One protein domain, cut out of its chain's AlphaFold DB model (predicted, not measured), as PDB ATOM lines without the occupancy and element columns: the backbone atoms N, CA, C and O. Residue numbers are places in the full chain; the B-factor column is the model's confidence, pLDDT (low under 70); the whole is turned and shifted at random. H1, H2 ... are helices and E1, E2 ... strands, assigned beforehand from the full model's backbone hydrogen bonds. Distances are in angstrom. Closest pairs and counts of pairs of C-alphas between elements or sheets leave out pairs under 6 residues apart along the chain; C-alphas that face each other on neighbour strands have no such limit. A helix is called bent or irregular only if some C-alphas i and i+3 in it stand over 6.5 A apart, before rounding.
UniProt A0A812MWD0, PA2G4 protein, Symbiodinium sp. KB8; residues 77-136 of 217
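This is residues 77 to 136 of the 217 residues of the protein "PA2G4 protein" of Symbiodinium sp. KB8 (UniProt A0A812MWD0). A small antiparallel ribbon of two strands, E1 and E2, pairs the two ends of the printed part beside two longer helices, H1 and H3, set nearly at right angles. The first residues of H1 pack on H3, the later part of H3 lies by the ribbon, and the four-residue H2 sits at a corner by the beginning of H3. The printed part has 60 residues, with three named helices and two named strands in the order E1, H1, H2, H3, E2, and its class is mostly helix. The whole is compact and rounded, with a radius of gyration of the C-alphas of 10.0 A and spans of 27 by 24 by 23 A.

The sheet pairs E1, residues 77 to 79, with E2, residues 132 to 135, antiparallel at 150 degrees between their directions. C-alphas 79 and 132 face each other at 4.5 A. Across the pair, N 78 and O 133 are 2.9 A apart and N 133 and O 78 are 2.8 A apart, both within hydrogen-bond range. H3, residues 116 to 128, comes closest to E2 at the C-alphas of Cys 126 and Phe 132, 5.5 A apart. H3 and E1 are near each other, with 6 pairs of C-alphas within 10 A. H1, residues 90 to 102, touches H3 with its residues 90 to 95 alone, about perpendicular at 86 degrees; their closest C-alphas are those of Ser 92 and Gly 122, 3.6 A apart. H2, residues 110 to 113, touches H3 only at the corner, with the closest C-alphas those of Leu 110 and Ala 119, 6.1 A apart. H1 and H2 are close but not clearly touching, with the closest C-alphas those of Asn 98 and Phe 113, 7.1 A apart. E2 is apart from H1 and from H2. In H1 every O i to N i+4 pair is within hydrogen-bond range, in H3 7 of 9 are, and H2 is too short for such a pair.

E1 begins at C-alpha 77, (139.673, -5.076, -53.298). H1 measures 18.5 A from C-alpha 90, at (135.931, 1.975, -36.200), to C-alpha 102. H2 spans 6.3 A from C-alpha 110 to C-alpha 113 and is neither bent nor irregular, but only just. H3 measures 18.7 A and is neither bent nor irregular, but only just: C-alphas 121 and 124 are 6.1 A apart. E1 is 6.9 A long and E2 9.8 A, with E2 ending at C-alpha 135, (137.745, -8.909, -56.982).

The two C-alphas farthest apart are those of Glu 82 and Arg 117, at 27.0 A, while those of Phe 77 and Pro 136, the first and last printed, are 8.6 A apart. The printed part has no cut. The links from H2 to H3 and from H3 to E2 are tight, those from E1 to H1 and from H1 to H2 are short, and no link is long. The mean pLDDT of the printed part is 94.8, and no printed residue is under 70.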
ATOM      1  N   PHE A  77     140.645  -6.159 -53.194       97.69
ATOM      2  CA  PHE A  77     139.673  -5.076 -53.298       97.69
ATOM      3  C   PHE A  77     140.324  -3.852 -53.942       97.69
ATOM      4  O   PHE A  77     141.546  -3.703 -53.898       97.69
ATOM      5  N   LYS A  78     139.524  -2.941 -54.492       96.94
ATOM      6  CA  LYS A  78     139.963  -1.614 -54.950       96.94
ATOM      7  C   LYS A  78     139.040  -0.554 -54.367       96.94
ATOM      8  O   LYS A  78     137.858  -0.800 -54.174       96.94
ATOM      9  N   ARG A  79     139.566   0.635 -54.091       95.81
ATOM     10  CA  ARG A  79     138.746   1.773 -53.677       95.81
ATOM     11  C   ARG A  79     137.921   2.345 -54.834       95.81
ATOM     12  O   ARG A  79     138.472   2.622 -55.896       95.81
ATOM     13  N   ALA A  80     136.639   2.585 -54.577       94.00
ATOM     14  CA  ALA A  80     135.790   3.438 -55.396       94.00
ATOM     15  C   ALA A  80     136.085   4.898 -55.028       94.00
ATOM     16  O   ALA A  80     135.924   5.309 -53.876       94.00
ATOM     17  N   HIS A  81     136.601   5.681 -55.973       87.44
ATOM     18  CA  HIS A  81     136.984   7.071 -55.703       87.44
ATOM     19  C   HIS A  81     135.802   8.019 -55.808       87.44
ATOM     20  O   HIS A  81     135.766   9.042 -55.132       87.44
ATOM     21  N   GLU A  82     134.848   7.666 -56.651       87.56
ATOM     22  CA  GLU A  82     133.591   8.355 -56.859       87.56
ATOM     23  C   GLU A  82     132.697   8.301 -55.615       87.56
ATOM     24  O   GLU A  82     131.970   9.256 -55.334       87.56
ATOM     25  N   ASN A  83     132.791   7.233 -54.820       90.06
ATOM     26  CA  ASN A  83     131.876   7.010 -53.717       90.06
ATOM     27  C   ASN A  83     132.438   7.467 -52.364       90.06
ATOM     28  O   ASN A  83     133.477   7.008 -51.882       90.06
ATOM     29  N   HIS A  84     131.695   8.365 -51.725       86.06
ATOM     30  CA  HIS A  84     132.041   8.969 -50.448       86.06
ATOM     31  C   HIS A  84     130.958   8.654 -49.418       86.06
ATOM     32  O   HIS A  84     130.081   9.468 -49.137       86.06
ATOM     33  N   PHE A  85     131.035   7.461 -48.830       91.88
ATOM     34  CA  PHE A  85     130.148   7.068 -47.742       91.88
ATOM     35  C   PHE A  85     130.774   7.338 -46.366       91.88
ATOM     36  O   PHE A  85     131.940   7.029 -46.103       91.88
ATOM     37  N   GLY A  86     129.973   7.878 -45.446       92.69
ATOM     38  CA  GLY A  86     130.366   8.087 -44.054       92.69
ATOM     39  C   GLY A  86     130.372   6.782 -43.258       92.69
ATOM     40  O   GLY A  86     129.408   6.500 -42.547       92.69
ATOM     41  N   LEU A  87     131.464   6.013 -43.349       96.25
ATOM     42  CA  LEU A  87     131.651   4.764 -42.594       96.25
ATOM     43  C   LEU A  87     131.389   4.981 -41.097       96.25
ATOM     44  O   LEU A  87     131.852   5.962 -40.508       96.25
ATOM     45  N   LYS A  88     130.677   4.057 -40.455       96.25
ATOM     46  CA  LYS A  88     130.295   4.138 -39.041       96.25
ATOM     47  C   LYS A  88     131.241   3.336 -38.160       96.25
ATOM     48  O   LYS A  88     131.628   3.825 -37.094       96.25
ATOM     49  N   MET A  89     131.665   2.147 -38.589       96.69
ATOM     50  CA  MET A  89     132.483   1.273 -37.749       96.69
ATOM     51  C   MET A  89     133.930   1.772 -37.643       96.69
ATOM     52  O   MET A  89     134.551   2.220 -38.611       96.69
ATOM     53  N   LYS A  90     134.518   1.633 -36.446       96.88
ATOM     54  CA  LYS A  90     135.931   1.975 -36.200       96.88
ATOM     55  C   LYS A  90     136.881   1.134 -37.063       96.88
ATOM     56  O   LYS A  90     137.886   1.656 -37.539       96.88
ATOM     57  N   ALA A  91     136.553  -0.142 -37.279       97.31
ATOM     58  CA  ALA A  91     137.336  -1.050 -38.116       97.31
ATOM     59  C   ALA A  91     137.383  -0.589 -39.582       97.31
ATOM     60  O   ALA A  91     138.465  -0.526 -40.159       97.31
ATOM     61  N   SER A  92     136.246  -0.179 -40.146       97.31
ATOM     62  CA  SER A  92     136.136   0.288 -41.533       97.31
ATOM     63  C   SER A  92     136.871   1.608 -41.747       97.31
ATOM     64  O   SER A  92     137.658   1.728 -42.681       97.31
ATOM     65  N   LYS A  93     136.711   2.575 -40.828       97.00
ATOM     66  CA  LYS A  93     137.478   3.837 -40.852       97.00
ATOM     67  C   LYS A  93     138.985   3.591 -40.797       97.00
ATOM     68  O   LYS A  93     139.740   4.213 -41.540       97.00
ATOM     69  N   TRP A  94     139.422   2.680 -39.924       97.00
ATOM     70  CA  TRP A  94     140.827   2.291 -39.818       97.00
ATOM     71  C   TRP A  94     141.339   1.658 -41.117       97.00
ATOM     72  O   TRP A  94     142.413   2.031 -41.590       97.00
ATOM     73  N   LEU A  95     140.569   0.747 -41.720       97.19
ATOM     74  CA  LEU A  95     140.949   0.092 -42.969       97.19
ATOM     75  C   LEU A  95     141.040   1.105 -44.115       97.19
ATOM     76  O   LEU A  95     142.065   1.162 -44.789       97.19
ATOM     77  N   LEU A  96     140.022   1.957 -44.287       96.12
ATOM     78  CA  LEU A  96     140.025   3.011 -45.300       96.12
ATOM     79  C   LEU A  96     141.218   3.959 -45.124       96.12
ATOM     80  O   LEU A  96     141.900   4.257 -46.098       96.12
ATOM     81  N   GLY A  97     141.532   4.375 -43.892       95.62
ATOM     82  CA  GLY A  97     142.712   5.197 -43.607       95.62
ATOM     83  C   GLY A  97     144.025   4.544 -44.055       95.62
ATOM     84  O   GLY A  97     144.855   5.189 -44.694       95.62
ATOM     85  N   ASN A  98     144.192   3.245 -43.788       95.81
ATOM     86  CA  ASN A  98     145.368   2.496 -44.233       95.81
ATOM     87  C   ASN A  98     145.432   2.351 -45.761       95.81
ATOM     88  O   ASN A  98     146.506   2.512 -46.344       95.81
ATOM     89  N   VAL A  99     144.298   2.080 -46.413       96.25
ATOM     90  CA  VAL A  99     144.201   1.990 -47.879       96.25
ATOM     91  C   VAL A  99     144.572   3.324 -48.519       96.25
ATOM     92  O   VAL A  99     145.417   3.352 -49.408       96.25
ATOM     93  N   MET A 100     144.035   4.443 -48.023       94.25
ATOM     94  CA  MET A 100     144.363   5.780 -48.532       94.25
ATOM     95  C   MET A 100     145.853   6.114 -48.417       94.25
ATOM     96  O   MET A 100     146.386   6.810 -49.275       94.25
ATOM     97  N   SER A 101     146.527   5.609 -47.383       94.62
ATOM     98  CA  SER A 101     147.959   5.833 -47.191       94.62
ATOM     99  C   SER A 101     148.837   4.936 -48.069       94.62
ATOM    100  O   SER A 101     149.854   5.412 -48.569       94.62
ATOM    101  N   LYS A 102     148.490   3.652 -48.241       93.81
ATOM    102  CA  LYS A 102     149.364   2.661 -48.903       93.81
ATOM    103  C   LYS A 102     149.003   2.377 -50.361       93.81
ATOM    104  O   LYS A 102     149.887   2.135 -51.176       93.81
ATOM    105  N   SER A 103     147.714   2.349 -50.682       93.69
ATOM    106  CA  SER A 103     147.193   1.925 -51.987       93.69
ATOM    107  C   SER A 103     145.961   2.756 -52.360       93.69
ATOM    108  O   SER A 103     144.876   2.202 -52.512       93.69
ATOM    109  N   PRO A 104     146.096   4.092 -52.484       92.56
ATOM    110  CA  PRO A 104     144.950   4.973 -52.674       92.56
ATOM    111  C   PRO A 104     144.162   4.641 -53.938       92.56
ATOM    112  O   PRO A 104     142.942   4.650 -53.862       92.56
ATOM    113  N   TYR A 105     144.858   4.327 -55.037       92.69
ATOM    114  CA  TYR A 105     144.292   4.128 -56.379       92.69
ATOM    115  C   TYR A 105     144.442   2.703 -56.926       92.69
ATOM    116  O   TYR A 105     143.892   2.367 -57.972       92.69
ATOM    117  N   MET A 106     145.231   1.870 -56.247       95.38
ATOM    118  CA  MET A 106     145.590   0.531 -56.714       95.38
ATOM    119  C   MET A 106     144.812  -0.533 -55.939       95.38
ATOM    120  O   MET A 106     144.515  -0.319 -54.759       95.38
ATOM    121  N   PRO A 107     144.525  -1.696 -56.552       96.88
ATOM    122  CA  PRO A 107     144.009  -2.842 -55.827       96.88
ATOM    123  C   PRO A 107     144.932  -3.229 -54.672       96.88
ATOM    124  O   PRO A 107     146.158  -3.118 -54.756       96.88
ATOM    125  N   PHE A 108     144.338  -3.714 -53.593       97.19
ATOM    126  CA  PHE A 108     145.040  -4.108 -52.384       97.19
ATOM    127  C   PHE A 108     144.519  -5.444 -51.867       97.19
ATOM    128  O   PHE A 108     143.371  -5.824 -52.095       97.19
ATOM    129  N   THR A 109     145.370  -6.148 -51.122       97.06
ATOM    130  CA  THR A 109     144.987  -7.358 -50.389       97.06
ATOM    131  C   THR A 109     144.823  -7.060 -48.902       97.06
ATOM    132  O   THR A 109     145.616  -6.310 -48.330       97.06
ATOM    133  N   LEU A 110     143.844  -7.686 -48.241       95.19
ATOM    134  CA  LEU A 110     143.626  -7.521 -46.792       95.19
ATOM    135  C   LEU A 110     144.863  -7.873 -45.950       95.19
ATOM    136  O   LEU A 110     145.071  -7.295 -44.883       95.19
ATOM    137  N   ARG A 111     145.726  -8.770 -46.443       94.19
ATOM    138  CA  ARG A 111     146.960  -9.180 -45.754       94.19
ATOM    139  C   ARG A 111     147.992  -8.047 -45.624       94.19
ATOM    140  O   ARG A 111     148.901  -8.146 -44.807       94.19
ATOM    141  N   ALA A 112     147.864  -6.955 -46.381       93.19
ATOM    142  CA  ALA A 112     148.823  -5.842 -46.377       93.19
ATOM    143  C   ALA A 112     148.760  -4.936 -45.121       93.19
ATOM    144  O   ALA A 112     149.614  -4.055 -44.944       93.19
ATOM    145  N   PHE A 113     147.758  -5.114 -44.252       90.81
ATOM    146  CA  PHE A 113     147.466  -4.186 -43.147       90.81
ATOM    147  C   PHE A 113     147.833  -4.696 -41.746       90.81
ATOM    148  O   PHE A 113     147.563  -4.009 -40.766       90.81
ATOM    149  N   GLY A 114     148.494  -5.852 -41.638       85.88
ATOM    150  CA  GLY A 114     149.010  -6.397 -40.375       85.88
ATOM    151  C   GLY A 114     147.936  -7.008 -39.467       85.88
ATOM    152  O   GLY A 114     148.056  -8.171 -39.099       85.88
ATOM    153  N   ASP A 115     146.869  -6.266 -39.151       92.19
ATOM    154  CA  ASP A 115     145.711  -6.782 -38.407       92.19
ATOM    155  C   ASP A 115     144.630  -7.298 -39.366       92.19
ATOM    156  O   ASP A 115     143.720  -6.580 -39.795       92.19
ATOM    157  N   GLU A 116     144.736  -8.579 -39.715       90.81
ATOM    158  CA  GLU A 116     143.789  -9.223 -40.622       90.81
ATOM    159  C   GLU A 116     142.380  -9.333 -40.019       90.81
ATOM    160  O   GLU A 116     141.390  -9.271 -40.747       90.81
ATOM    161  N   ARG A 117     142.248  -9.457 -38.690       92.94
ATOM    162  CA  ARG A 117     140.938  -9.563 -38.030       92.94
ATOM    163  C   ARG A 117     140.182  -8.244 -38.138       92.94
ATOM    164  O   ARG A 117     139.000  -8.245 -38.486       92.94
ATOM    165  N   GLN A 118     140.860  -7.132 -37.869       95.00
ATOM    166  CA  GLN A 118     140.279  -5.803 -38.000       95.00
ATOM    167  C   GLN A 118     139.988  -5.462 -39.467       95.00
ATOM    168  O   GLN A 118     138.913  -4.936 -39.755       95.00
ATOM    169  N   ALA A 119     140.878  -5.823 -40.400       95.75
ATOM    170  CA  ALA A 119     140.649  -5.638 -41.835       95.75
ATOM    171  C   ALA A 119     139.423  -6.426 -42.329       95.75
ATOM    172  O   ALA A 119     138.568  -5.875 -43.018       95.75
ATOM    173  N   ARG A 120     139.283  -7.692 -41.913       94.75
ATOM    174  CA  ARG A 120     138.126  -8.542 -42.246       94.75
ATOM    175  C   ARG A 120     136.810  -7.989 -41.711       94.75
ATOM    176  O   ARG A 120     135.793  -8.135 -42.371       94.75
ATOM    177  N   LEU A 121     136.814  -7.380 -40.528       95.56
ATOM    178  CA  LEU A 121     135.611  -6.756 -39.979       95.56
ATOM    179  C   LEU A 121     135.265  -5.449 -40.707       95.56
ATOM    180  O   LEU A 121     134.096  -5.166 -40.938       95.56
ATOM    181  N   GLY A 122     136.278  -4.646 -41.044       95.88
ATOM    182  CA  GLY A 122     136.081  -3.348 -41.689       95.88
ATOM    183  C   GLY A 122     135.660  -3.440 -43.155       95.88
ATOM    184  O   GLY A 122     134.920  -2.586 -43.630       95.88
ATOM    185  N   VAL A 123     136.106  -4.474 -43.876       97.25
ATOM    186  CA  VAL A 123     135.837  -4.592 -45.316       97.25
ATOM    187  C   VAL A 123     134.354  -4.805 -45.627       97.25
ATOM    188  O   VAL A 123     133.877  -4.273 -46.621       97.25
ATOM    189  N   THR A 124     133.604  -5.494 -44.758       96.25
ATOM    190  CA  THR A 124     132.172  -5.770 -44.968       96.25
ATOM    191  C   THR A 124     131.355  -4.488 -45.121       96.25
ATOM    192  O   THR A 124     130.558  -4.378 -46.043       96.25
ATOM    193  N   GLU A 125     131.568  -3.492 -44.254       97.25
ATOM    194  CA  GLU A 125     130.872  -2.202 -44.366       97.25
ATOM    195  C   GLU A 125     131.319  -1.433 -45.616       97.25
ATOM    196  O   GLU A 125     130.489  -0.826 -46.285       97.25
ATOM    197  N   CYS A 126     132.615  -1.470 -45.945       97.12
ATOM    198  CA  CYS A 126     133.135  -0.780 -47.123       97.12
ATOM    199  C   CYS A 126     132.565  -1.338 -48.431       97.12
ATOM    200  O   CYS A 126     132.275  -0.559 -49.330       97.12
ATOM    201  N   VAL A 127     132.405  -2.657 -48.544       97.06
ATOM    202  CA  VAL A 127     131.806  -3.297 -49.725       97.06
ATOM    203  C   VAL A 127     130.307  -3.022 -49.786       97.06
ATOM    204  O   VAL A 127     129.817  -2.558 -50.805       97.06
ATOM    205  N   ASN A 128     129.580  -3.216 -48.680       96.44
ATOM    206  CA  ASN A 128     128.122  -3.029 -48.639       96.44
ATOM    207  C   ASN A 128     127.662  -1.599 -48.966       96.44
ATOM    208  O   ASN A 128     126.489  -1.381 -49.260       96.44
ATOM    209  N   HIS A 129     128.558  -0.624 -48.835       96.19
ATOM    210  CA  HIS A 129     128.303   0.774 -49.157       96.19
ATOM    211  C   HIS A 129     129.101   1.253 -50.372       96.19
ATOM    212  O   HIS A 129     129.306   2.457 -50.496       96.19
ATOM    213  N   ASP A 130     129.574   0.336 -51.224       95.94
ATOM    214  CA  ASP A 130     130.290   0.593 -52.481       95.94
ATOM    215  C   ASP A 130     131.520   1.505 -52.331       95.94
ATOM    216  O   ASP A 130     131.912   2.213 -53.257       95.94
ATOM    217  N   VAL A 131     132.127   1.548 -51.144       96.88
ATOM    218  CA  VAL A 131     133.391   2.263 -50.910       96.88
ATOM    219  C   VAL A 131     134.543   1.468 -51.512       96.88
ATOM    220  O   VAL A 131     135.512   2.057 -51.994       96.88
ATOM    221  N   PHE A 132     134.447   0.135 -51.485       97.25
ATOM    222  CA  PHE A 132     135.395  -0.782 -52.107       97.25
ATOM    223  C   PHE A 132     134.697  -1.706 -53.108       97.25
ATOM    224  O   PHE A 132     133.666  -2.289 -52.790       97.25
ATOM    225  N   TYR A 133     135.322  -1.899 -54.268       96.00
ATOM    226  CA  TYR A 133     134.980  -2.928 -55.241       96.00
ATOM    227  C   TYR A 133     135.722  -4.226 -54.939       96.00
ATOM    228  O   TYR A 133     136.919  -4.218 -54.631       96.00
ATOM    229  N   GLU A 134     135.004  -5.339 -55.032       96.31
ATOM    230  CA  GLU A 134     135.518  -6.685 -54.802       96.31
ATOM    231  C   GLU A 134     136.117  -7.287 -56.076       96.31
ATOM    232  O   GLU A 134     135.560  -7.142 -57.160       96.31
ATOM    233  N   TYR A 135     137.220  -8.027 -55.934       96.38
ATOM    234  CA  TYR A 135     137.745  -8.909 -56.982       96.38
ATOM    235  C   TYR A 135     137.553 -10.356 -56.522       96.38
ATOM    236  O   TYR A 135     138.459 -10.916 -55.890       96.38
ATOM    237  N   PRO A 136     136.362 -10.941 -56.744       96.06
ATOM    238  CA  PRO A 136     136.051 -12.275 -56.259       96.06
ATOM    239  C   PRO A 136     136.955 -13.325 -56.905       96.06
ATOM    240  O   PRO A 136     137.417 -13.175 -58.037       96.06
TER     241      PRO A 136